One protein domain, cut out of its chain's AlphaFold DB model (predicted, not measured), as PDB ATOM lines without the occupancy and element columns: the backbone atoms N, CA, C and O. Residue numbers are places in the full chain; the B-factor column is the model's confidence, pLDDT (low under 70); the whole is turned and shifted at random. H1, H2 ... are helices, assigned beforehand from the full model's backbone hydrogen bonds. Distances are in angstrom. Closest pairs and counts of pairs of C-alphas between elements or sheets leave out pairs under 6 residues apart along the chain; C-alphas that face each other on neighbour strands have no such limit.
ATOM      1  N   GLU A   4     490.184 326.859 435.647       84.75
ATOM      2  CA  GLU A   4     490.105 325.432 435.962       84.75
ATOM      3  C   GLU A   4     488.659 324.979 436.192       84.75
ATOM      4  O   GLU A   4     488.258 323.945 435.667       84.75
ATOM      5  N   GLN A   5     487.850 325.775 436.900       70.25
ATOM      6  CA  GLN A   5     486.433 325.471 437.132       70.25
ATOM      7  C   GLN A   5     485.619 325.500 435.835       70.25
ATOM      8  O   GLN A   5     484.845 324.584 435.585       70.25
ATOM      9  N   ARG A   6     485.862 326.489 434.966       73.75
ATOM     10  CA  ARG A   6     485.234 326.560 433.636       73.75
ATOM     11  C   ARG A   6     485.595 325.374 432.744       73.75
ATOM     12  O   ARG A   6     484.749 324.879 432.009       73.75
ATOM     13  N   LYS A   7     486.853 324.926 432.793       76.00
ATOM     14  CA  LYS A   7     487.308 323.740 432.053       76.00
ATOM     15  C   LYS A   7     486.625 322.476 432.564       76.00
ATOM     16  O   LYS A   7     486.195 321.667 431.751       76.00
ATOM     17  N   LEU A   8     486.500 322.327 433.884       83.44
ATOM     18  CA  LEU A   8     485.806 321.189 434.480       83.44
ATOM     19  C   LEU A   8     484.324 321.168 434.091       83.44
ATOM     20  O   LEU A   8     483.840 320.131 433.664       83.44
ATOM     21  N   GLU A   9     483.632 322.308 434.165       78.81
ATOM     22  CA  GLU A   9     482.226 322.419 433.754       78.81
ATOM     23  C   GLU A   9     482.022 322.071 432.281       78.81
ATOM     24  O   GLU A   9     481.072 321.368 431.952       78.81
ATOM     25  N   LEU A  10     482.920 322.513 431.396       65.88
ATOM     26  CA  LEU A  10     482.842 322.178 429.977       65.88
ATOM     27  C   LEU A  10     483.059 320.681 429.736       65.88
ATOM     28  O   LEU A  10     482.325 320.082 428.960       65.88
ATOM     29  N   ILE A  11     484.037 320.071 430.413       72.38
ATOM     30  CA  ILE A  11     484.287 318.627 430.322       72.38
ATOM     31  C   ILE A  11     483.073 317.858 430.831       72.38
ATOM     32  O   ILE A  11     482.607 316.970 430.134       72.38
ATOM     33  N   THR A  12     482.539 318.226 431.998       73.12
ATOM     34  CA  THR A  12     481.335 317.613 432.571       73.12
ATOM     35  C   THR A  12     480.123 317.794 431.671       73.12
ATOM     36  O   THR A  12     479.325 316.875 431.555       73.12
ATOM     37  N   TRP A  13     479.978 318.946 431.015       72.38
ATOM     38  CA  TRP A  13     478.903 319.170 430.059       72.38
ATOM     39  C   TRP A  13     479.058 318.262 428.838       72.38
ATOM     40  O   TRP A  13     478.113 317.556 428.522       72.38
ATOM     41  N   ILE A  14     480.251 318.195 428.231       69.06
ATOM     42  CA  ILE A  14     480.548 317.319 427.083       69.06
ATOM     43  C   ILE A  14     480.347 315.841 427.439       69.06
ATOM     44  O   ILE A  14     479.762 315.104 426.655       69.06
ATOM     45  N   THR A  15     480.791 315.392 428.614       64.00
ATOM     46  CA  THR A  15     480.628 313.994 429.044       64.00
ATOM     47  C   THR A  15     479.221 313.664 429.535       64.00
ATOM     48  O   THR A  15     478.873 312.490 429.619       64.00
ATOM     49  N   ALA A  16     478.407 314.674 429.857       64.75
ATOM     50  CA  ALA A  16     476.994 314.520 430.190       64.75
ATOM     51  C   ALA A  16     476.071 314.623 428.966       64.75
ATOM     52  O   ALA A  16     474.858 314.474 429.124       64.75
ATOM     53  N   ILE A  17     476.615 314.854 427.762       64.62
ATOM     54  CA  ILE A  17     475.892 314.668 426.500       64.62
ATOM     55  C   ILE A  17     475.613 313.161 426.365       64.62
ATOM     56  O   ILE A  17     476.363 312.418 425.747       64.62
ATOM     57  N   GLN A  18     474.518 312.706 426.981       58.62
ATOM     58  CA  GLN A  18     473.929 311.362 426.844       58.62
ATOM     59  C   GLN A  18     473.159 311.225 425.519       58.62
ATOM     60  O   GLN A  18     472.163 310.517 425.419       58.62
ATOM     61  N   ASP A  19     473.587 311.959 424.496       58.84
ATOM     62  CA  ASP A  19     472.921 312.023 423.194       58.84
ATOM     63  C   ASP A  19     473.223 310.770 422.353       58.84
ATOM     64  O   ASP A  19     472.711 310.632 421.249       58.84
ATOM     65  N   GLU A  20     474.008 309.822 422.887       60.88
ATOM     66  CA  GLU A  20     474.117 308.460 422.352       60.88
ATOM     67  C   GLU A  20     472.740 307.800 422.234       60.88
ATOM     68  O   GLU A  20     472.469 307.208 421.199       60.88
ATOM     69  N   ASP A  21     471.832 307.991 423.198       68.00
ATOM     70  CA  ASP A  21     470.473 307.432 423.129       68.00
ATOM     71  C   ASP A  21     469.665 308.019 421.958       68.00
ATOM     72  O   ASP A  21     468.819 307.360 421.349       68.00
ATOM     73  N   LEU A  22     469.882 309.298 421.648       69.12
ATOM     74  CA  LEU A  22     469.166 309.997 420.584       69.12
ATOM     75  C   LEU A  22     469.777 309.674 419.219       69.12
ATOM     76  O   LEU A  22     469.038 309.454 418.260       69.12
ATOM     77  N   LEU A  23     471.105 309.571 419.152       71.31
ATOM     78  CA  LEU A  23     471.843 309.073 417.996       71.31
ATOM     79  C   LEU A  23     471.487 307.611 417.699       71.31
ATOM     80  O   LEU A  23     471.206 307.290 416.548       71.31
ATOM     81  N   GLU A  24     471.391 306.749 418.716       76.12
ATOM     82  CA  GLU A  24     470.915 305.368 418.582       76.12
ATOM     83  C   GLU A  24     469.480 305.322 418.071       76.12
ATOM     84  O   GLU A  24     469.172 304.529 417.189       76.12
ATOM     85  N   ARG A  25     468.590 306.190 418.567       75.38
ATOM     86  CA  ARG A  25     467.208 306.262 418.064       75.38
ATOM     87  C   ARG A  25     467.143 306.742 416.618       75.38
ATOM     88  O   ARG A  25     466.334 306.226 415.854       75.38
ATOM     89  N   ILE A  26     467.978 307.703 416.233       78.06
ATOM     90  CA  ILE A  26     468.096 308.154 414.840       78.06
ATOM     91  C   ILE A  26     468.605 307.010 413.953       78.06
ATOM     92  O   ILE A  26     468.082 306.800 412.857       78.06
ATOM     93  N   GLU A  27     469.573 306.239 414.439       78.56
ATOM     94  CA  GLU A  27     470.099 305.077 413.735       78.56
ATOM     95  C   GLU A  27     469.064 303.940 413.651       78.56
ATOM     96  O   GLU A  27     468.935 303.300 412.606       78.56
ATOM     97  N   ASP A  28     468.257 303.736 414.699       82.12
ATOM     98  CA  ASP A  28     467.124 302.803 414.706       82.12
ATOM     99  C   ASP A  28     466.078 303.209 413.666       82.12
ATOM    100  O   ASP A  28     465.635 302.377 412.880       82.12
ATOM    101  N   PHE A  29     465.731 304.494 413.568       81.69
ATOM    102  CA  PHE A  29     464.809 304.990 412.541       81.69
ATOM    103  C   PHE A  29     465.332 304.799 411.114       81.69
ATOM    104  O   PHE A  29     464.536 304.623 410.188       81.69
ATOM    105  N   ARG A  30     466.656 304.806 410.927       76.62
ATOM    106  CA  ARG A  30     467.295 304.587 409.625       76.62
ATOM    107  C   ARG A  30     467.221 303.120 409.186       76.62
ATOM    108  O   ARG A  30     466.968 302.852 408.012       76.62
ATOM    109  N   HIS A  31     467.415 302.182 410.113       81.94
ATOM    110  CA  HIS A  31     467.415 300.741 409.832       81.94
ATOM    111  C   HIS A  31     466.026 300.099 409.920       81.94
ATOM    112  O   HIS A  31     465.725 299.166 409.176       81.94
ATOM    113  N   ASN A  32     465.174 300.624 410.798       84.19
ATOM    114  CA  ASN A  32     463.824 300.155 411.078       84.19
ATOM    115  C   ASN A  32     462.824 301.299 410.826       84.19
ATOM    116  O   ASN A  32     462.268 301.860 411.777       84.19
ATOM    117  N   PRO A  33     462.587 301.677 409.554       78.31
ATOM    118  CA  PRO A  33     461.667 302.756 409.223       78.31
ATOM    119  C   PRO A  33     460.267 302.422 409.742       78.31
ATOM    120  O   PRO A  33     459.680 301.392 409.400       78.31
ATOM    121  N   ARG A  34     459.733 303.299 410.594       79.94
ATOM    122  CA  ARG A  34     458.403 303.137 411.188       79.94
ATOM    123  C   ARG A  34     457.381 303.929 410.368       79.94
ATOM    124  O   ARG A  34     457.692 305.042 409.955       79.94
ATOM    125  N   PRO A  35     456.150 303.421 410.186       78.50
ATOM    126  CA  PRO A  35     455.112 304.083 409.379       78.50
ATOM    127  C   PRO A  35     454.641 305.434 409.949       78.50
ATOM    128  O   PRO A  35     453.942 306.191 409.288       78.50
ATOM    129  N   GLU A  36     455.005 305.718 411.193       84.00
ATOM    130  CA  GLU A  36     454.721 306.946 411.937       84.00
ATOM    131  C   GLU A  36     455.747 308.066 411.689       84.00
ATOM    132  O   GLU A  36     455.519 309.206 412.092       84.00
ATOM    133  N   ILE A  37     456.853 307.771 410.997       79.94
ATOM    134  CA  ILE A  37     457.860 308.760 410.611       79.94
ATOM    135  C   ILE A  37     457.514 309.294 409.216       79.94
ATOM    136  O   ILE A  37     457.361 308.497 408.292       79.94
ATOM    137  N   PRO A  38     457.408 310.621 409.026       87.56
ATOM    138  CA  PRO A  38     457.134 311.194 407.713       87.56
ATOM    139  C   PRO A  38     458.201 310.818 406.679       87.56
ATOM    140  O   PRO A  38     459.397 310.886 406.973       87.56
ATOM    141  N   ASP A  39     457.780 310.527 405.447       82.94
ATOM    142  CA  ASP A  39     458.682 310.118 404.359       82.94
ATOM    143  C   ASP A  39     459.816 311.123 404.113       82.94
ATOM    144  O   ASP A  39     460.966 310.725 403.945       82.94
ATOM    145  N   ALA A  40     459.530 312.426 404.207       82.19
ATOM    146  CA  ALA A  40     460.535 313.481 404.069       82.19
ATOM    147  C   ALA A  40     461.670 313.374 405.108       82.19
ATOM    148  O   ALA A  40     462.816 313.697 404.818       82.19
ATOM    149  N   ILE A  41     461.373 312.905 406.325       80.81
ATOM    150  CA  ILE A  41     462.390 312.697 407.364       80.81
ATOM    151  C   ILE A  41     463.232 311.459 407.045       80.81
ATOM    152  O   ILE A  41     464.447 311.486 407.216       80.81
ATOM    153  N   LEU A  42     462.615 310.391 406.533       82.00
ATOM    154  CA  LEU A  42     463.338 309.193 406.094       82.00
ATOM    155  C   LEU A  42     464.256 309.486 404.899       82.00
ATOM    156  O   LEU A  42     465.358 308.943 404.835       82.00
ATOM    157  N   GLU A  43     463.835 310.352 403.976       84.00
ATOM    158  CA  GLU A  43     464.677 310.828 402.873       84.00
ATOM    159  C   GLU A  43     465.891 311.602 403.388       84.00
ATOM    160  O   GLU A  43     467.017 311.240 403.051       84.00
ATOM    161  N   LEU A  44     465.698 312.566 404.292       83.94
ATOM    162  CA  LEU A  44     466.805 313.314 404.902       83.94
ATOM    163  C   LEU A  44     467.797 312.401 405.641       83.94
ATOM    164  O   LEU A  44     469.008 312.592 405.550       83.94
ATOM    165  N   LEU A  45     467.303 311.376 406.344       83.62
ATOM    166  CA  LEU A  45     468.154 310.397 407.032       83.62
ATOM    167  C   LEU A  45     468.956 309.519 406.067       83.62
ATOM    168  O   LEU A  45     470.068 309.096 406.399       83.62
ATOM    169  N   ARG A  46     468.404 309.226 404.886       84.12
ATOM    170  CA  ARG A  46     469.118 308.514 403.819       84.12
ATOM    171  C   ARG A  46     470.173 309.406 403.187       84.12
ATOM    172  O   ARG A  46     471.319 308.973 403.072       84.12
ATOM    173  N   GLU A  47     469.821 310.642 402.852       84.25
ATOM    174  CA  GLU A  47     470.755 311.632 402.313       84.25
ATOM    175  C   GLU A  47     471.944 311.826 403.255       84.25
ATOM    176  O   GLU A  47     473.092 311.672 402.830       84.25
ATOM    177  N   SER A  48     471.684 312.026 404.553       81.19
ATOM    178  CA  SER A  48     472.737 312.185 405.560       81.19
ATOM    179  C   SER A  48     473.666 310.971 405.645       81.19
ATOM    180  O   SER A  48     474.857 311.132 405.869       81.19
ATOM    181  N   SER A  49     473.137 309.750 405.484       78.94
ATOM    182  CA  SER A  49     473.937 308.514 405.523       78.94
ATOM    183  C   SER A  49     474.810 308.318 404.284       78.94
ATOM    184  O   SER A  49     475.825 307.628 404.336       78.94
ATOM    185  N   SER A  50     474.405 308.920 403.165       83.75
ATOM    186  CA  SER A  50     475.117 308.853 401.891       83.75
ATOM    187  C   SER A  50     476.093 310.009 401.679       83.75
ATOM    188  O   SER A  50     476.923 309.938 400.772       83.75
ATOM    189  N   ALA A  51     475.995 311.054 402.507       81.00
ATOM    190  CA  ALA A  51     476.898 312.189 402.488       81.00
ATOM    191  C   ALA A  51     478.323 311.718 402.778       81.00
ATOM    192  O   ALA A  51     478.583 310.999 403.749       81.00
ATOM    193  N   LYS A  52     479.259 312.113 401.923       81.88
ATOM    194  CA  LYS A  52     480.663 311.783 402.111       81.88
ATOM    195  C   LYS A  52     481.361 312.911 402.849       81.88
ATOM    196  O   LYS A  52     480.931 314.057 402.827       81.88
ATOM    197  N   LEU A  53     482.511 312.594 403.437       76.06
ATOM    198  CA  LEU A  53     483.343 313.595 404.107       76.06
ATOM    199  C   LEU A  53     483.765 314.736 403.161       76.06
ATOM    200  O   LEU A  53     483.897 315.873 403.587       76.06
ATOM    201  N   GLU A  54     483.931 314.428 401.873       79.31
ATOM    202  CA  GLU A  54     484.221 315.396 400.804       79.31
ATOM    203  C   GLU A  54     483.077 316.397 400.544       79.31
ATOM    204  O   GLU A  54     483.334 317.474 400.012       79.31
ATOM    205  N   ASP A  55     481.850 316.087 400.977       73.50
ATOM    206  CA  ASP A  55     480.690 316.983 400.912       73.50
ATOM    207  C   ASP A  55     480.566 317.870 402.170       73.50
ATOM    208  O   ASP A  55     479.741 318.786 402.220       73.50
ATOM    209  N   CYS A  56     481.369 317.613 403.209       73.19
ATOM    210  CA  CYS A  56     481.352 318.384 404.447       73.19
ATOM    211  C   CYS A  56     482.194 319.659 404.318       73.19
ATOM    212  O   CYS A  56     483.344 319.634 403.883       73.19
ATOM    213  N   ILE A  57     481.650 320.787 404.780       74.25
ATOM    214  CA  ILE A  57     482.419 322.024 404.934       74.25
ATOM    215  C   ILE A  57     483.118 321.967 406.293       74.25
ATOM    216  O   ILE A  57     482.474 322.032 407.342       74.25
ATOM    217  N   GLU A  58     484.441 321.820 406.279       68.56
ATOM    218  CA  GLU A  58     485.244 321.842 407.497       68.56
ATOM    219  C   GLU A  58     485.296 323.270 408.054       68.56
ATOM    220  O   GLU A  58     485.809 324.193 407.421       68.56
ATOM    221  N   HIS A  59     484.751 323.460 409.254       68.31
ATOM    222  CA  HIS A  59     484.859 324.716 409.984       68.31
ATOM    223  C   HIS A  59     485.870 324.543 411.113       68.31
ATOM    224  O   HIS A  59     485.612 323.843 412.092       68.31
ATOM    225  N   THR A  60     487.022 325.199 410.987       68.81
ATOM    226  CA  THR A  60     488.101 325.104 411.985       68.81
ATOM    227  C   THR A  60     487.907 326.071 413.152       68.81
ATOM    228  O   THR A  60     488.562 325.952 414.190       68.81
ATOM    229  N   SER A  61     486.968 327.015 413.027       67.31
ATOM    230  CA  SER A  61     486.592 327.911 414.112       67.31
ATOM    231  C   SER A  61     485.089 328.184 414.177       67.31
ATOM    232  O   SER A  61     484.398 328.342 413.172       67.31
ATOM    233  N   ALA A  62     484.585 328.359 415.401       67.50
ATOM    234  CA  ALA A  62     483.203 328.783 415.637       67.50
ATOM    235  C   ALA A  62     482.877 330.158 415.012       67.50
ATOM    236  O   ALA A  62     481.712 330.487 414.807       67.50
ATOM    237  N   ARG A  63     483.898 330.973 414.704       66.44
ATOM    238  CA  ARG A  63     483.736 332.272 414.035       66.44
ATOM    239  C   ARG A  63     483.380 332.114 412.558       66.44
ATOM    240  O   ARG A  63     482.482 332.811 412.089       66.44
ATOM    241  N   GLU A  64     484.032 331.171 411.877       68.50
ATOM    242  CA  GLU A  64     483.732 330.789 410.489       68.50
ATOM    243  C   GLU A  64     482.326 330.201 410.374       68.50
ATOM    244  O   GLU A  64     481.574 330.584 409.482       68.50
ATOM    245  N   LEU A  65     481.935 329.351 411.329       64.31
ATOM    246  CA  LEU A  65     480.600 328.745 411.373       64.31
ATOM    247  C   LEU A  65     479.475 329.795 411.471       64.31
ATOM    248  O   LEU A  65     478.405 329.636 410.896       64.31
ATOM    249  N   LEU A  66     479.711 330.885 412.208       74.44
ATOM    250  CA  LEU A  66     478.720 331.942 412.439       74.44
ATOM    251  C   LEU A  66     478.729 333.041 411.364       74.44
ATOM    252  O   LEU A  66     478.007 334.029 411.515       74.44
ATOM    253  N   GLY A  67     479.560 332.918 410.322       63.66
ATOM    254  CA  GLY A  67     479.702 333.937 409.276       63.66
ATOM    255  C   GLY A  67     480.156 335.303 409.809       63.66
ATOM    256  O   GLY A  67     479.868 336.340 409.211       63.66
TER     257      GLY A  67
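What this domain is: This is residues 4 to 67 of the 69 residues of an uncharacterized protein of Reichenbachiella faecimaris (UniProt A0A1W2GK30). This is an open hook: H1 and H2 follow each other end to end in a long, nearly straight arm, the chain turns back at the far end of H2, and H3 crosses there. From H3 a long link with no named element leads back toward the H1 end of the hook to the short H4, and the space between the two limbs is empty, with H2 and H3 the one pair of helices that touch. The printed part has 64 residues with four named helices, in the order H1, H2, H3, H4, and no named strand; the class is all helix. The whole is extended, with a radius of gyration of the C-alphas of 16.6 A, and elongated, spanning 48 by 27 by 18 A.

Where its parts are: Three helices share the greatest length, 12 residues each. Find C-alpha 4 at (490.105, 325.432, 435.962); from there H1 runs through residues 4 to 15, 16.4 A from first to last C-alpha. Look next at C-alpha 20, at (474.117, 308.460, 422.352), where H2 begins; it holds residues 20 to 31 and measures 16.2 A. H3 holds residues 39 to 50 and measures 16.7 A. H4 is four residues, 62 to 65, and ends at C-alpha 65, at (480.600, 328.745, 411.373).

How they stand to each other: Look first at Arg 30 and Leu 45, whose C-alphas, 6.4 A apart, are the closest of H2 and H3. These two helices touch, H2 with residues 29 to 30 alone and H3 with residues 42 to 46 alone. Their lines stand about perpendicular, at 77 degrees, and their centres are 12.7 A apart. H1 touches no helix; it is apart from H2, from H3 and from H4. H4 touches no helix either, and is apart from H2 and H3. In H1, H2 and H3 every O i to N i+4 pair is within hydrogen-bond range; H4 is too short for such a pair, and its one O i to N i+3 pair is not within range.

The domain as a whole: The two C-alphas farthest apart are those of Glu 4 and Pro 35, at 48.9 A, while those of Glu 4 and Gly 67, the first and last printed, are 29.9 A apart. The printed part has no cut. The link from H1 to H2 is tight, with 4 residues; that from H2 to H3 is short, with 7; that from H3 to H4 is long, with 11. Residues 4 to 25, of which 4 to 15 belong to H1 and 20 to 25 to H2, stand free, as do residues 50 to 56 and residues 58 to 64, of which 62 to 64 belong to H4. In the B-factor column you will find a mean pLDDT of 75.2 for the printed part; 19 residues are under 70, namely residue 10, residues 14 to 22, residues 58 to 65 and residue 67.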